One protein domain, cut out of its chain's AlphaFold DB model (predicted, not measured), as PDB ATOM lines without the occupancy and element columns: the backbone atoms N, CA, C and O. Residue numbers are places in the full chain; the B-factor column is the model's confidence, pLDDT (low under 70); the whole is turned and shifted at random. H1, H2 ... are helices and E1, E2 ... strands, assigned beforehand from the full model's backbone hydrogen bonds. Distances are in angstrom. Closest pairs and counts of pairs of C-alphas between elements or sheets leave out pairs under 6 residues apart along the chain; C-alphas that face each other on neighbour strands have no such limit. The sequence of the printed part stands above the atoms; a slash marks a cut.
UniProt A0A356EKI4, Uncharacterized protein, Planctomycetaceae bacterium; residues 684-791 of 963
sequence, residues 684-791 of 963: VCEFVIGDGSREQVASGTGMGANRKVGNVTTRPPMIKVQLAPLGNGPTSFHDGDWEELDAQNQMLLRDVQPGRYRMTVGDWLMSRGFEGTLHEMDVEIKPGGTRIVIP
ATOM      1  N   VAL A 684     -30.034  14.921 -18.414       96.88
ATOM      2  CA  VAL A 684     -29.669  14.299 -17.141       96.88
ATOM      3  C   VAL A 684     -30.168  15.189 -16.012       96.88
ATOM      4  O   VAL A 684     -29.634  16.276 -15.783       96.88
ATOM      5  N   CYS A 685     -31.182  14.722 -15.297       97.56
ATOM      6  CA  CYS A 685     -31.669  15.330 -14.068       97.56
ATOM      7  C   CYS A 685     -30.872  14.766 -12.887       97.56
ATOM      8  O   CYS A 685     -31.019  13.597 -12.547       97.56
ATOM      9  N   GLU A 686     -30.023  15.583 -12.273       97.50
ATOM     10  CA  GLU A 686     -29.237  15.237 -11.087       97.50
ATOM     11  C   GLU A 686     -29.939  15.743  -9.829       97.50
ATOM     12  O   GLU A 686     -30.049  16.952  -9.614       97.50
ATOM     13  N   PHE A 687     -30.400  14.827  -8.984       96.62
ATOM     14  CA  PHE A 687     -31.097  15.162  -7.751       96.62
ATOM     15  C   PHE A 687     -30.107  15.306  -6.602       96.62
ATOM     16  O   PHE A 687     -29.498  14.338  -6.145       96.62
ATOM     17  N   VAL A 688     -29.979  16.532  -6.097       97.06
ATOM     18  CA  VAL A 688     -29.141  16.844  -4.938       97.06
ATOM     19  C   VAL A 688     -30.051  16.944  -3.721       97.06
ATOM     20  O   VAL A 688     -30.722  17.953  -3.510       97.06
ATOM     21  N   ILE A 689     -30.111  15.860  -2.947       95.69
ATOM     22  CA  ILE A 689     -30.919  15.771  -1.726       95.69
ATOM     23  C   ILE A 689     -30.062  16.258  -0.557       95.69
ATOM     24  O   ILE A 689     -29.138  15.566  -0.123       95.69
ATOM     25  N   GLY A 690     -30.356  17.468  -0.082       94.75
ATOM     26  CA  GLY A 690     -29.527  18.167   0.891       94.75
ATOM     27  C   GLY A 690     -28.159  18.546   0.338       94.75
ATOM     28  O   GLY A 690     -28.061  19.289  -0.631       94.75
ATOM     29  N   ASP A 691     -27.103  18.028   0.957       93.94
ATOM     30  CA  ASP A 691     -25.707  18.154   0.536       93.94
ATOM     31  C   ASP A 691     -25.237  16.993  -0.362       93.94
ATOM     32  O   ASP A 691     -24.078  16.960  -0.777       93.94
ATOM     33  N   GLY A 692     -26.126  16.040  -0.676       93.00
ATOM     34  CA  GLY A 692     -25.826  14.860  -1.488       93.00
ATOM     35  C   GLY A 692     -25.107  13.731  -0.738       93.00
ATOM     36  O   GLY A 692     -24.806  12.700  -1.345       93.00
ATOM     37  N   SER A 693     -24.841  13.878   0.566       94.44
ATOM     38  CA  SER A 693     -24.305  12.797   1.400       94.44
ATOM     39  C   SER A 693     -25.288  11.628   1.504       94.44
ATOM     40  O   SER A 693     -26.506  11.787   1.393       94.44
ATOM     41  N   ARG A 694     -24.771  10.418   1.753       92.75
ATOM     42  CA  ARG A 694     -25.614   9.216   1.890       92.75
ATOM     43  C   ARG A 694     -26.606   9.351   3.040       92.75
ATOM     44  O   ARG A 694     -27.731   8.873   2.931       92.75
ATOM     45  N   GLU A 695     -26.195  10.005   4.120       93.69
ATOM     46  CA  GLU A 695     -27.009  10.271   5.300       93.69
ATOM     47  C   GLU A 695     -28.185  11.193   4.961       93.69
ATOM     48  O   GLU A 695     -29.329  10.883   5.306       93.69
ATOM     49  N   GLN A 696     -27.935  12.284   4.232       94.94
ATOM     50  CA  GLN A 696     -28.984  13.221   3.829       94.94
ATOM     51  C   GLN A 696     -29.890  12.660   2.733       94.94
ATOM     52  O   GLN A 696     -31.099  12.876   2.787       94.94
ATOM     53  N   VAL A 697     -29.361  11.853   1.810       94.00
ATOM     54  CA  VAL A 697     -30.175  11.098   0.845       94.00
ATOM     55  C   VAL A 697     -31.093  10.119   1.577       94.00
ATOM     56  O   VAL A 697     -32.302  10.117   1.345       94.00
ATOM     57  N   ALA A 698     -30.565   9.318   2.508       93.12
ATOM     58  CA  ALA A 698     -31.370   8.376   3.285       93.12
ATOM     59  C   ALA A 698     -32.447   9.094   4.115       93.12
ATOM     60  O   ALA A 698     -33.579   8.619   4.199       93.12
ATOM     61  N   SER A 699     -32.112  10.248   4.693       93.81
ATOM     62  CA  SER A 699     -33.053  11.076   5.441       93.81
ATOM     63  C   SER A 699     -34.130  11.691   4.540       93.81
ATOM     64  O   SER A 699     -35.315  11.472   4.781       93.81
ATOM     65  N   GLY A 700     -33.760  12.402   3.474       92.50
ATOM     66  CA  GLY A 700     -34.697  13.133   2.614       92.50
ATOM     67  C   GLY A 700     -35.653  12.213   1.860       92.50
ATOM     68  O   GLY A 700     -36.836  12.519   1.738       92.50
ATOM     69  N   THR A 701     -35.175  11.034   1.451       92.31
ATOM     70  CA  THR A 701     -36.007   9.977   0.842       92.31
ATOM     71  C   THR A 701     -36.857   9.210   1.858       92.31
ATOM     72  O   THR A 701     -37.713   8.420   1.466       92.31
ATOM     73  N   GLY A 702     -36.624   9.391   3.162       91.75
ATOM     74  CA  GLY A 702     -37.273   8.622   4.226       91.75
ATOM     75  C   GLY A 702     -36.767   7.181   4.372       91.75
ATOM     76  O   GLY A 702     -37.204   6.473   5.277       91.75
ATOM     77  N   MET A 703     -35.822   6.724   3.546       92.38
ATOM     78  CA  MET A 703     -35.251   5.370   3.630       92.38
ATOM     79  C   MET A 703     -34.549   5.106   4.973       92.38
ATOM     80  O   MET A 703     -34.586   3.987   5.498       92.38
ATOM     81  N   GLY A 704     -33.970   6.156   5.561       89.81
ATOM     82  CA  GLY A 704     -33.354   6.159   6.887       89.81
ATOM     83  C   GLY A 704     -34.348   6.166   8.053       89.81
ATOM     84  O   GLY A 704     -33.928   6.075   9.203       89.81
ATOM     85  N   ALA A 705     -35.658   6.246   7.795       90.38
ATOM     86  CA  ALA A 705     -36.653   6.277   8.856       90.38
ATOM     87  C   ALA A 705     -36.690   4.972   9.661       90.38
ATOM     88  O   ALA A 705     -36.711   3.866   9.104       90.38
ATOM     89  N   ASN A 706     -36.781   5.117  10.986       89.25
ATOM     90  CA  ASN A 706     -36.996   4.002  11.909       89.25
ATOM     91  C   ASN A 706     -38.378   3.370  11.701       89.25
ATOM     92  O   ASN A 706     -38.518   2.147  11.691       89.25
ATOM     93  N   ARG A 707     -39.403   4.205  11.497       89.94
ATOM     94  CA  ARG A 707     -40.754   3.755  11.173       89.94
ATOM     95  C   ARG A 707     -40.849   3.457   9.684       89.94
ATOM     96  O   ARG A 707     -40.753   4.361   8.859       89.94
ATOM     97  N   LYS A 708     -41.070   2.187   9.349       90.62
ATOM     98  CA  LYS A 708     -41.261   1.772   7.961       90.62
ATOM     99  C   LYS A 708     -42.695   2.033   7.508       90.62
ATOM    100  O   LYS A 708     -43.647   1.614   8.157       90.62
ATOM    101  N   VAL A 709     -42.805   2.725   6.385       85.19
ATOM    102  CA  VAL A 709     -44.021   2.958   5.607       85.19
ATOM    103  C   VAL A 709     -43.922   2.126   4.340       85.19
ATOM    104  O   VAL A 709     -42.922   2.231   3.612       85.19
ATOM    105  N   GLY A 710     -44.933   1.295   4.089       81.50
ATOM    106  CA  GLY A 710     -44.964   0.417   2.919       81.50
ATOM    107  C   GLY A 710     -44.764   1.195   1.614       81.50
ATOM    108  O   GLY A 710     -45.410   2.214   1.397       81.50
ATOM    109  N   ASN A 711     -43.853   0.719   0.759       77.19
ATOM    110  CA  ASN A 711     -43.495   1.278  -0.556       77.19
ATOM    111  C   ASN A 711     -42.937   2.713  -0.582       77.19
ATOM    112  O   ASN A 711     -42.496   3.155  -1.635       77.19
ATOM    113  N   VAL A 712     -42.897   3.418   0.551       81.06
ATOM    114  CA  VAL A 712     -42.235   4.728   0.664       81.06
ATOM    115  C   VAL A 712     -40.828   4.575   1.241       81.06
ATOM    116  O   VAL A 712     -39.887   5.164   0.731       81.06
ATOM    117  N   THR A 713     -40.675   3.754   2.286       83.75
ATOM    118  CA  THR A 713     -39.385   3.544   2.988       83.75
ATOM    119  C   THR A 713     -38.774   2.162   2.744       83.75
ATOM    120  O   THR A 713     -37.718   1.832   3.282       83.75
ATOM    121  N   THR A 714     -39.485   1.309   2.001       83.25
ATOM    122  CA  THR A 714     -39.100  -0.084   1.726       83.25
ATOM    123  C   THR A 714     -38.700  -0.306   0.270       83.25
ATOM    124  O   THR A 714     -38.442  -1.442  -0.115       83.25
ATOM    125  N   ARG A 715     -38.716   0.747  -0.551       84.44
ATOM    126  CA  ARG A 715     -38.368   0.734  -1.974       84.44
ATOM    127  C   ARG A 715     -37.631   2.026  -2.325       84.44
ATOM    128  O   ARG A 715     -37.858   3.019  -1.632       84.44
ATOM    129  N   PRO A 716     -36.782   2.025  -3.365       86.00
ATOM    130  CA  PRO A 716     -36.213   3.254  -3.900       86.00
ATOM    131  C   PRO A 716     -37.306   4.295  -4.197       86.00
ATOM    132  O   PRO A 716     -38.430   3.927  -4.558       86.00
ATOM    133  N   PRO A 717     -37.025   5.597  -4.009       85.56
ATOM    134  CA  PRO A 717     -37.977   6.636  -4.360       85.56
ATOM    135  C   PRO A 717     -38.226   6.631  -5.870       85.56
ATOM    136  O   PRO A 717     -37.279   6.601  -6.653       85.56
ATOM    137  N   MET A 718     -39.499   6.715  -6.257       90.75
ATOM    138  CA  MET A 718     -39.874   6.988  -7.641       90.75
ATOM    139  C   MET A 718     -40.224   8.465  -7.794       90.75
ATOM    140  O   MET A 718     -41.022   9.002  -7.016       90.75
ATOM    141  N   ILE A 719     -39.625   9.105  -8.789       92.81
ATOM    142  CA  ILE A 719     -39.801  10.515  -9.119       92.81
ATOM    143  C   ILE A 719     -40.403  10.608 -10.516       92.81
ATOM    144  O   ILE A 719     -40.104   9.801 -11.390       92.81
ATOM    145  N   LYS A 720     -41.262  11.601 -10.720       93.88
ATOM    146  CA  LYS A 720     -41.776  11.970 -12.035       93.88
ATOM    147  C   LYS A 720     -41.295  13.367 -12.362       93.88
ATOM    148  O   LYS A 720     -41.453  14.282 -11.552       93.88
ATOM    149  N   VAL A 721     -40.745  13.544 -13.557       95.12
ATOM    150  CA  VAL A 721     -40.427  14.870 -14.087       95.12
ATOM    151  C   VAL A 721     -41.268  15.134 -15.317       95.12
ATOM    152  O   VAL A 721     -41.200  14.420 -16.315       95.12
ATOM    153  N   GLN A 722     -42.067  16.187 -15.222       94.81
ATOM    154  CA  GLN A 722     -42.918  16.681 -16.286       94.81
ATOM    155  C   GLN A 722     -42.290  17.925 -16.898       94.81
ATOM    156  O   GLN A 722     -41.783  18.800 -16.193       94.81
ATOM    157  N   LEU A 723     -42.361  18.013 -18.221       95.81
ATOM    158  CA  LEU A 723     -41.925  19.176 -18.979       95.81
ATOM    159  C   LEU A 723     -43.134  19.800 -19.668       95.81
ATOM    160  O   LEU A 723     -43.887  19.119 -20.357       95.81
ATOM    161  N   ALA A 724     -43.302  21.109 -19.518       95.25
ATOM    162  CA  ALA A 724     -44.292  21.890 -20.244       95.25
ATOM    163  C   ALA A 724     -43.574  22.955 -21.091       95.25
ATOM    164  O   ALA A 724     -42.947  23.863 -20.541       95.25
ATOM    165  N   PRO A 725     -43.623  22.880 -22.432       96.38
ATOM    166  CA  PRO A 725     -42.909  23.828 -23.279       96.38
ATOM    167  C   PRO A 725     -43.471  25.244 -23.143       96.38
ATOM    168  O   PRO A 725     -44.673  25.461 -23.332       96.38
ATOM    169  N   LEU A 726     -42.581  26.208 -22.883       95.88
ATOM    170  CA  LEU A 726     -42.896  27.638 -22.755       95.88
ATOM    171  C   LEU A 726     -43.026  28.335 -24.119       95.88
ATOM    172  O   LEU A 726     -43.629  29.401 -24.226       95.88
ATOM    173  N   GLY A 727     -42.440  27.749 -25.167       93.75
ATOM    174  CA  GLY A 727     -42.556  28.226 -26.542       93.75
ATOM    175  C   GLY A 727     -43.828  27.734 -27.242       93.75
ATOM    176  O   GLY A 727     -44.328  26.645 -26.970       93.75
ATOM    177  N   ASN A 728     -44.306  28.517 -28.212       93.88
ATOM    178  CA  ASN A 728     -45.434  28.155 -29.086       93.88
ATOM    179  C   ASN A 728     -44.999  27.444 -30.385       93.88
ATOM    180  O   ASN A 728     -45.826  27.225 -31.266       93.88
ATOM    181  N   GLY A 729     -43.703  27.156 -30.543       96.00
ATOM    182  CA  GLY A 729     -43.158  26.451 -31.706       96.00
ATOM    183  C   GLY A 729     -43.393  24.936 -31.646       96.00
ATOM    184  O   GLY A 729     -43.754  24.429 -30.585       96.00
ATOM    185  N   PRO A 730     -43.198  24.218 -32.768       96.12
ATOM    186  CA  PRO A 730     -43.225  22.761 -32.765       96.12
ATOM    187  C   PRO A 730     -42.115  22.235 -31.854       96.12
ATOM    188  O   PRO A 730     -40.976  22.700 -31.943       96.12
ATOM    189  N   THR A 731     -42.450  21.320 -30.948       96.88
ATOM    190  CA  THR A 731     -41.480  20.769 -29.995       96.88
ATOM    191  C   THR A 731     -41.885  19.383 -29.509       96.88
ATOM    192  O   THR A 731     -43.074  19.141 -29.309       96.88
ATOM    193  N   SER A 732     -40.925  18.482 -29.309       96.19
ATOM    194  CA  SER A 732     -41.138  17.162 -28.710       96.19
ATOM    195  C   SER A 732     -40.367  16.983 -27.405       96.19
ATOM    196  O   SER A 732     -39.287  17.542 -27.215       96.19
ATOM    197  N   PHE A 733     -40.964  16.260 -26.461       95.88
ATOM    198  CA  PHE A 733     -40.451  16.132 -25.102       95.88
ATOM    199  C   PHE A 733     -40.957  14.857 -24.413       95.88
ATOM    200  O   PHE A 733     -41.828  14.141 -24.911       95.88
ATOM    201  N   HIS A 734     -40.363  14.554 -23.262       91.75
ATOM    202  CA  HIS A 734     -40.661  13.364 -22.473       91.75
ATOM    203  C   HIS A 734     -42.086  13.397 -21.884       91.75
ATOM    204  O   HIS A 734     -42.516  14.440 -21.394       91.75
ATOM    205  N   ASP A 735     -42.797  12.261 -21.899       85.94
ATOM    206  CA  ASP A 735     -44.168  12.128 -21.353       85.94
ATOM    207  C   ASP A 735     -44.200  12.064 -19.810       85.94
ATOM    208  O   ASP A 735     -45.249  12.192 -19.191       85.94
ATOM    209  N   GLY A 736     -43.033  11.962 -19.166       82.50
ATOM    210  CA  GLY A 736     -42.893  11.967 -17.709       82.50
ATOM    211  C   GLY A 736     -43.595  10.771 -17.070       82.50
ATOM    212  O   GLY A 736     -44.753  10.877 -16.677       82.50
ATOM    213  N   ASP A 737     -42.889   9.653 -16.919       87.44
ATOM    214  CA  ASP A 737     -43.367   8.524 -16.116       87.44
ATOM    215  C   ASP A 737     -42.696   8.522 -14.732       87.44
ATOM    216  O   ASP A 737     -41.828   9.350 -14.438       87.44
ATOM    217  N   TRP A 738     -43.143   7.630 -13.856       90.06
ATOM    218  CA  TRP A 738     -42.515   7.387 -12.566       90.06
ATOM    219  C   TRP A 738     -41.255   6.542 -12.748       90.06
ATOM    220  O   TRP A 738     -41.339   5.366 -13.100       90.06
ATOM    221  N   GLU A 739     -40.099   7.125 -12.454       91.06
ATOM    222  CA  GLU A 739     -38.796   6.478 -12.595       91.06
ATOM    223  C   GLU A 739     -38.076   6.400 -11.247       91.06
ATOM    224  O   GLU A 739     -38.134   7.323 -10.429       91.06
ATOM    225  N   GLU A 740     -37.388   5.284 -11.003       91.12
ATOM    226  CA  GLU A 740     -36.442   5.185  -9.894       91.12
ATOM    227  C   GLU A 740     -35.184   5.995 -10.213       91.12
ATOM    228  O   GLU A 740     -34.704   6.010 -11.348       91.12
ATOM    229  N   LEU A 741     -34.625   6.645  -9.193       90.38
ATOM    230  CA  LEU A 741     -33.309   7.259  -9.318       90.38
ATOM    231  C   LEU A 741     -32.226   6.185  -9.427       90.38
ATOM    232  O   LEU A 741     -32.253   5.189  -8.700       90.38
ATOM    233  N   ASP A 742     -31.235   6.419 -10.285       89.69
ATOM    234  CA  ASP A 742     -30.075   5.540 -10.362       89.69
ATOM    235  C   ASP A 742     -29.173   5.650  -9.114       89.69
ATOM    236  O   ASP A 742     -29.399   6.433  -8.185       89.69
ATOM    237  N   ALA A 743     -28.098   4.859  -9.080       88.75
ATOM    238  CA  ALA A 743     -27.157   4.843  -7.959       88.75
ATOM    239  C   ALA A 743     -26.406   6.179  -7.748       88.75
ATOM    240  O   ALA A 743     -25.745   6.354  -6.721       88.75
ATOM    241  N   GLN A 744     -26.474   7.098  -8.712       91.38
ATOM    242  CA  GLN A 744     -25.911   8.445  -8.671       91.38
ATOM    243  C   GLN A 744     -26.985   9.516  -8.407       91.38
ATOM    244  O   GLN A 744     -26.682  10.705  -8.519       91.38
ATOM    245  N   ASN A 745     -28.206   9.119  -8.031       93.06
ATOM    246  CA  ASN A 745     -29.369   9.994  -7.888       93.06
ATOM    247  C   ASN A 745     -29.682  10.778  -9.170       93.06
ATOM    248  O   ASN A 745     -30.064  11.949  -9.119       93.06
ATOM    249  N   GLN A 746     -29.475  10.154 -10.326       94.44
ATOM    250  CA  GLN A 746     -29.779  10.730 -11.625       94.44
ATOM    251  C   GLN A 746     -30.980  10.034 -12.256       94.44
ATOM    252  O   GLN A 746     -31.320   8.891 -11.947       94.44
ATOM    253  N   MET A 747     -31.625  10.767 -13.152       94.69
ATOM    254  CA  MET A 747     -32.687  10.282 -14.017       94.69
ATOM    255  C   MET A 747     -32.460  10.868 -15.409       94.69
ATOM    256  O   MET A 747     -32.025  12.017 -15.551       94.69
ATOM    257  N   LEU A 748     -32.723  10.068 -16.435       93.06
ATOM    258  CA  LEU A 748     -32.378  10.382 -17.813       93.06
ATOM    259  C   LEU A 748     -33.644  10.563 -18.647       93.06
ATOM    260  O   LEU A 748     -34.247   9.588 -19.089       93.06
ATOM    261  N   LEU A 749     -34.001  11.814 -18.926       93.94
ATOM    262  CA  LEU A 749     -35.092  12.126 -19.844       93.94
ATOM    263  C   LEU A 749     -34.547  12.088 -21.269       93.94
ATOM    264  O   LEU A 749     -33.786  12.965 -21.680       93.94
ATOM    265  N   ARG A 750     -34.918  11.054 -22.018       91.88
ATOM    266  CA  ARG A 750     -34.423  10.850 -23.382       91.88
ATOM    267  C   ARG A 750     -35.206  11.648 -24.410       91.88
ATOM    268  O   ARG A 750     -36.413  11.848 -24.263       91.88
ATOM    269  N   ASP A 751     -34.521  11.984 -25.498       92.75
ATOM    270  CA  ASP A 751     -35.125  12.537 -26.713       92.75
ATOM    271  C   ASP A 751     -35.913  13.847 -26.482       92.75
ATOM    272  O   ASP A 751     -36.949  14.080 -27.109       92.75
ATOM    273  N   VAL A 752     -35.453  14.716 -25.575       95.88
ATOM    274  CA  VAL A 752     -36.086  16.015 -25.323       95.88
ATOM    275  C   VAL A 752     -35.519  17.071 -26.268       95.88
ATOM    276  O   VAL A 752     -34.342  17.429 -26.203       95.88
ATOM    277  N   GLN A 753     -36.368  17.615 -27.137       96.00
ATOM    278  CA  GLN A 753     -35.932  18.591 -28.128       96.00
ATOM    279  C   GLN A 753     -35.392  19.872 -27.458       96.00
ATOM    280  O   GLN A 753     -35.987  20.357 -26.488       96.00
ATOM    281  N   PRO A 754     -34.315  20.489 -27.981       96.00
ATOM    282  CA  PRO A 754     -33.821  21.765 -27.472       96.00
ATOM    283  C   PRO A 754     -34.902  22.857 -27.435       96.00
ATOM    284  O   PRO A 754     -35.667  23.027 -28.386       96.00
ATOM    285  N   GLY A 755     -34.965  23.614 -26.339       96.25
ATOM    286  CA  GLY A 755     -36.020  24.598 -26.104       96.25
ATOM    287  C   GLY A 755     -36.117  25.068 -24.653       96.25
ATOM    288  O   GLY A 755     -35.300  24.714 -23.805       96.25
ATOM    289  N   ARG A 756     -37.134  25.885 -24.357       97.44
ATOM    290  CA  ARG A 756     -37.433  26.370 -23.000       97.44
ATOM    291  C   ARG A 756     -38.670  25.680 -22.443       97.44
ATOM    292  O   ARG A 756     -39.720  25.689 -23.091       97.44
ATOM    293  N   TYR A 757     -38.558  25.163 -21.226       97.75
ATOM    294  CA  TYR A 757     -39.593  24.367 -20.574       97.75
ATOM    295  C   TYR A 757     -39.814  24.828 -19.139       97.75
ATOM    296  O   TYR A 757     -38.875  25.237 -18.461       97.75
ATOM    297  N   ARG A 758     -41.053  24.715 -18.671       97.31
ATOM    298  CA  ARG A 758     -41.381  24.632 -17.253       97.31
ATOM    299  C   ARG A 758     -41.214  23.174 -16.842       97.31
ATOM    300  O   ARG A 758     -41.882  22.312 -17.408       97.31
ATOM    301  N   MET A 759     -40.309  22.904 -15.916       97.31
ATOM    302  CA  MET A 759     -40.082  21.579 -15.356       97.31
ATOM    303  C   MET A 759     -40.766  21.475 -13.996       97.31
ATOM    304  O   MET A 759     -40.514  22.306 -13.124       97.31
ATOM    305  N   THR A 760     -41.577  20.437 -13.816       95.25
ATOM    306  CA  THR A 760     -42.252  20.105 -12.557       95.25
ATOM    307  C   THR A 760     -41.796  18.725 -12.104       95.25
ATOM    308  O   THR A 760     -41.813  17.772 -12.879       95.25
ATOM    309  N   VAL A 761     -41.368  18.622 -10.851       94.81
ATOM    310  CA  VAL A 761     -40.886  17.388 -10.226       94.81
ATOM    311  C   VAL A 761     -41.900  16.962  -9.176       94.81
ATOM    312  O   VAL A 761     -42.215  17.756  -8.291       94.81
ATOM    313  N   GLY A 762     -42.372  15.721  -9.237       92.19
ATOM    314  CA  GLY A 762     -43.233  15.122  -8.216       92.19
ATOM    315  C   GLY A 762     -42.684  13.794  -7.709       92.19
ATOM    316  O   GLY A 762     -41.858  13.168  -8.371       92.19
ATOM    317  N   ASP A 763     -43.140  13.346  -6.541       89.06
ATOM    318  CA  ASP A 763     -42.806  12.028  -6.001       89.06
ATOM    319  C   ASP A 763     -43.998  11.082  -5.947       89.06
ATOM    320  O   ASP A 763     -45.161  11.475  -5.820       89.06
ATOM    321  N   TRP A 764     -43.701   9.789  -6.058       81.81
ATOM    322  CA  TRP A 764     -44.740   8.781  -6.015       81.81
ATOM    323  C   TRP A 764     -45.164   8.522  -4.572       81.81
ATOM    324  O   TRP A 764     -44.399   7.980  -3.765       81.81
ATOM    325  N   LEU A 765     -46.411   8.876  -4.259       68.44
ATOM    326  CA  LEU A 765     -47.038   8.690  -2.947       68.44
ATOM    327  C   LEU A 765     -48.008   7.501  -2.926       68.44
ATOM    328  O   LEU A 765     -49.023   7.528  -2.227       68.44
ATOM    329  N   MET A 766     -47.723   6.451  -3.707       61.38
ATOM    330  CA  MET A 766     -48.437   5.168  -3.642       61.38
ATOM    331  C   MET A 766     -49.931   5.206  -3.991       61.38
ATOM    332  O   MET A 766     -50.684   4.285  -3.671       61.38
ATOM    333  N   SER A 767     -50.389   6.258  -4.666       56.81
ATOM    334  CA  SER A 767     -51.811   6.447  -4.898       56.81
ATOM    335  C   SER A 767     -52.125   7.225  -6.164       56.81
ATOM    336  O   SER A 767     -51.431   8.171  -6.522       56.81
ATOM    337  N   ARG A 768     -53.186   6.809  -6.864       55.59
ATOM    338  CA  ARG A 768     -53.703   7.547  -8.020       55.59
ATOM    339  C   ARG A 768     -54.307   8.875  -7.541       55.59
ATOM    340  O   ARG A 768     -55.047   8.889  -6.554       55.59
ATOM    341  N   GLY A 769     -54.004   9.961  -8.252       54.25
ATOM    342  CA  GLY A 769     -54.713  11.240  -8.135       54.25
ATOM    343  C   GLY A 769     -54.116  12.288  -7.192       54.25
ATOM    344  O   GLY A 769     -54.792  13.270  -6.931       54.25
ATOM    345  N   PHE A 770     -52.895  12.114  -6.678       59.97
ATOM    346  CA  PHE A 770     -52.175  13.199  -5.994       59.97
ATOM    347  C   PHE A 770     -50.735  13.263  -6.504       59.97
ATOM    348  O   PHE A 770     -49.916  12.412  -6.161       59.97
ATOM    349  N   GLU A 771     -50.446  14.255  -7.342       68.94
ATOM    350  CA  GLU A 771     -49.091  14.592  -7.781       68.94
ATOM    351  C   GLU A 771     -48.677  15.844  -7.001       68.94
ATOM    352  O   GLU A 771     -49.102  16.953  -7.311       68.94
ATOM    353  N   GLY A 772     -47.928  15.662  -5.909       74.75
ATOM    354  CA  GLY A 772     -47.387  16.787  -5.154       74.75
ATOM    355  C   GLY A 772     -46.172  17.362  -5.874       74.75
ATOM    356  O   GLY A 772     -45.212  16.635  -6.116       74.75
ATOM    357  N   THR A 773     -46.182  18.659  -6.185       88.25
ATOM    358  CA  THR A 773     -45.002  19.335  -6.739       88.25
ATOM    359  C   THR A 773     -43.925  19.470  -5.662       88.25
ATOM    360  O   THR A 773     -44.045  20.266  -4.728       88.25
ATOM    361  N   LEU A 774     -42.843  18.705  -5.796       91.06
ATOM    362  CA  LEU A 774     -41.636  18.851  -4.986       91.06
ATOM    363  C   LEU A 774     -40.853  20.099  -5.384       91.06
ATOM    364  O   LEU A 774     -40.411  20.864  -4.526       91.06
ATOM    365  N   HIS A 775     -40.683  20.290  -6.690       93.62
ATOM    366  CA  HIS A 775     -39.870  21.358  -7.246       93.62
ATOM    367  C   HIS A 775     -40.428  21.811  -8.593       93.62
ATOM    368  O   HIS A 775     -40.931  21.000  -9.369       93.62
ATOM    369  N   GLU A 776     -40.316  23.104  -8.879       95.25
ATOM    370  CA  GLU A 776     -40.752  23.696 -10.139       95.25
ATOM    371  C   GLU A 776     -39.746  24.762 -10.575       95.25
ATOM    372  O   GLU A 776     -39.384  25.637  -9.788       95.25
ATOM    373  N   MET A 777     -39.282  24.692 -11.821       96.88
ATOM    374  CA  MET A 777     -38.322  25.657 -12.365       96.88
ATOM    375  C   MET A 777     -38.456  25.814 -13.883       96.88
ATOM    376  O   MET A 777     -38.894  24.900 -14.579       96.88
ATOM    377  N   ASP A 778     -38.051  26.969 -14.410       97.94
ATOM    378  CA  ASP A 778     -37.855  27.154 -15.851       97.94
ATOM    379  C   ASP A 778     -36.459  26.663 -16.246       97.94
ATOM    380  O   ASP A 778     -35.462  27.072 -15.652       97.94
ATOM    381  N   VAL A 779     -36.380  25.826 -17.278       97.44
ATOM    382  CA  VAL A 779     -35.132  25.236 -17.772       97.44
ATOM    383  C   VAL A 779     -34.950  25.501 -19.264       97.44
ATOM    384  O   VAL A 779     -35.915  25.599 -20.028       97.44
ATOM    385  N   GLU A 780     -33.696  25.636 -19.685       97.25
ATOM    386  CA  GLU A 780     -33.302  25.729 -21.090       97.25
ATOM    387  C   GLU A 780     -32.521  24.470 -21.468       97.25
ATOM    388  O   GLU A 780     -31.445  24.214 -20.929       97.25
ATOM    389  N   ILE A 781     -33.074  23.695 -22.398       96.56
ATOM    390  CA  ILE A 781     -32.455  22.490 -22.944       96.56
ATOM    391  C   ILE A 781     -31.707  22.884 -24.211       96.56
ATOM    392  O   ILE A 781     -32.289  23.443 -25.146       96.56
ATOM    393  N   LYS A 782     -30.406  22.613 -24.226       94.44
ATOM    394  CA  LYS A 782     -29.483  22.959 -25.309       94.44
ATOM    395  C   LYS A 782     -29.187  21.735 -26.185       94.44
ATOM    396  O   LYS A 782     -29.276  20.612 -25.695       94.44
ATOM    397  N   PRO A 783     -28.809  21.937 -27.462       92.25
ATOM    398  CA  PRO A 783     -28.293  20.854 -28.299       92.25
ATOM    399  C   PRO A 783     -27.031  20.217 -27.692       92.25
ATOM    400  O   PRO A 783     -26.195  20.940 -27.149       92.25
ATOM    401  N   GLY A 784     -26.868  18.899 -27.849       90.25
ATOM    402  CA  GLY A 784     -25.705  18.143 -27.354       90.25
ATOM    403  C   GLY A 784     -25.859  17.612 -25.924       90.25
ATOM    404  O   GLY A 784     -24.862  17.322 -25.265       90.25
ATOM    405  N   GLY A 785     -27.098  17.513 -25.441       89.56
ATOM    406  CA  GLY A 785     -27.448  17.087 -24.092       89.56
ATOM    407  C   GLY A 785     -27.437  18.228 -23.070       89.56
ATOM    408  O   GLY A 785     -26.756  19.244 -23.217       89.56
ATOM    409  N   THR A 786     -28.234  18.092 -22.010       96.12
ATOM    410  CA  THR A 786     -28.321  19.085 -20.923       96.12
ATOM    411  C   THR A 786     -28.283  18.393 -19.566       96.12
ATOM    412  O   THR A 786     -28.992  17.419 -19.343       96.12
ATOM    413  N   ARG A 787     -27.482  18.907 -18.629       97.31
ATOM    414  CA  ARG A 787     -27.491  18.457 -17.229       97.31
ATOM    415  C   ARG A 787     -28.195  19.501 -16.369       97.31
ATOM    416  O   ARG A 787     -27.829  20.675 -16.419       97.31
ATOM    417  N   ILE A 788     -29.188  19.078 -15.595       97.75
ATOM    418  CA  ILE A 788     -30.005  19.937 -14.733       97.75
ATOM    419  C   ILE A 788     -29.853  19.452 -13.297       97.75
ATOM    420  O   ILE A 788     -30.113  18.288 -13.012       97.75
ATOM    421  N   VAL A 789     -29.454  20.346 -12.396       97.62
ATOM    422  CA  VAL A 789     -29.355  20.054 -10.961       97.62
ATOM    423  C   VAL A 789     -30.677  20.411 -10.290       97.62
ATOM    424  O   VAL A 789     -31.135  21.548 -10.393       97.62
ATOM    425  N   ILE A 790     -31.281  19.446  -9.602       97.44
ATOM    426  CA  ILE A 790     -32.569  19.572  -8.921       97.44
ATOM    427  C   ILE A 790     -32.322  19.501  -7.411       97.44
ATOM    428  O   ILE A 790     -32.094  18.409  -6.881       97.44
ATOM    429  N   PRO A 791     -32.346  20.641  -6.700       96.75
ATOM    430  CA  PRO A 791     -32.168  20.650  -5.257       96.75
ATOM    431  C   PRO A 791     -33.452  20.193  -4.558       96.75
ATOM    432  O   PRO A 791     -34.538  20.710  -4.830       96.75
TER     433      PRO A 791
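This is residues 684 to 791 of the 963 residues of an uncharacterized protein of Planctomycetaceae bacterium (UniProt A0A356EKI4). The model is a sandwich of two sheets, with the strongly twisted sheet E4 E2 E6 E7 over the smaller sheet E5 E1 E8. At one end of the long axis lie H1 and the long loop of residues 701 to 717; E3 lies toward the other end. The printed part has 108 residues with one named helix and eight named strands, in the order E1 H1 E2 E3 E4 E5 E6 E7 E8, and its class is mostly strand. The first sheet is antiparallel, the second mixed. The whole is compact, with a radius of gyration of the C-alphas of 14.8 A, and elongated, spanning 49 by 31 by 19 A.

Begin in the larger sheet with E6, residues 755 to 763, which runs 24.7 A from C-alpha 755 at (-36.020, 24.598, -26.104). Beside it find E2, residues 718 to 725, 23.2 A, and E7, residues 773 to 781, 20.7 A, which bends by 61 degrees at residue 778. E4 is residues 738 to 740. In the other sheet, E1, residues 684 to 689, starts at C-alpha 684 at (-29.669, 14.299, -17.141) and covers 15.5 A; E8, residues 786 to 791, covers 16.2 A and ends at C-alpha 791 at (-32.168, 20.650, -5.257). E5 is residues 746 to 749, E3 residues 731 to 734, and H1 residues 694 to 700, 9.9 A.

Look first at the hairpin E6 and E7, antiparallel at 158 degrees, where N 759 and O 777 are 2.8 A apart. On the other side of E6, E2 is antiparallel at 153 degrees, with N 722 and O 760 at 2.8 A. E4, an edge strand, is antiparallel to E2, with N 719 and O 739 at 2.8 A. In the second sheet E1 is parallel to E8, with N 686 and O 788 at 2.8 A, and antiparallel to E5, with N 685 and O 747 at 2.8 A. The two sheets make the sandwich, two sheets face to face: the parts of them that face each other are 9.0 A centre to centre, and the strands of the one stand at 38 degrees to those of the other. E3 pairs with no named strand; its closest C-alpha to E2 is that of His 734, 6.9 A from Leu 723. H1 only grazes the sheet E5 E1 E8, with Ile 689 and Val 697 the closest C-alphas of E1 and H1 at 5.4 A. Every O i to N i+4 pair of H1 is within hydrogen-bond range.

The two C-alphas farthest apart, those of Asn 706 and Gly 729, are 49.4 A from each other. The printed part has no cut. The link H1 to E2, with 17 residues, is long. Look for low confidence at residues 765 to 771, which are under 70; the mean pLDDT of the printed part is 90.5.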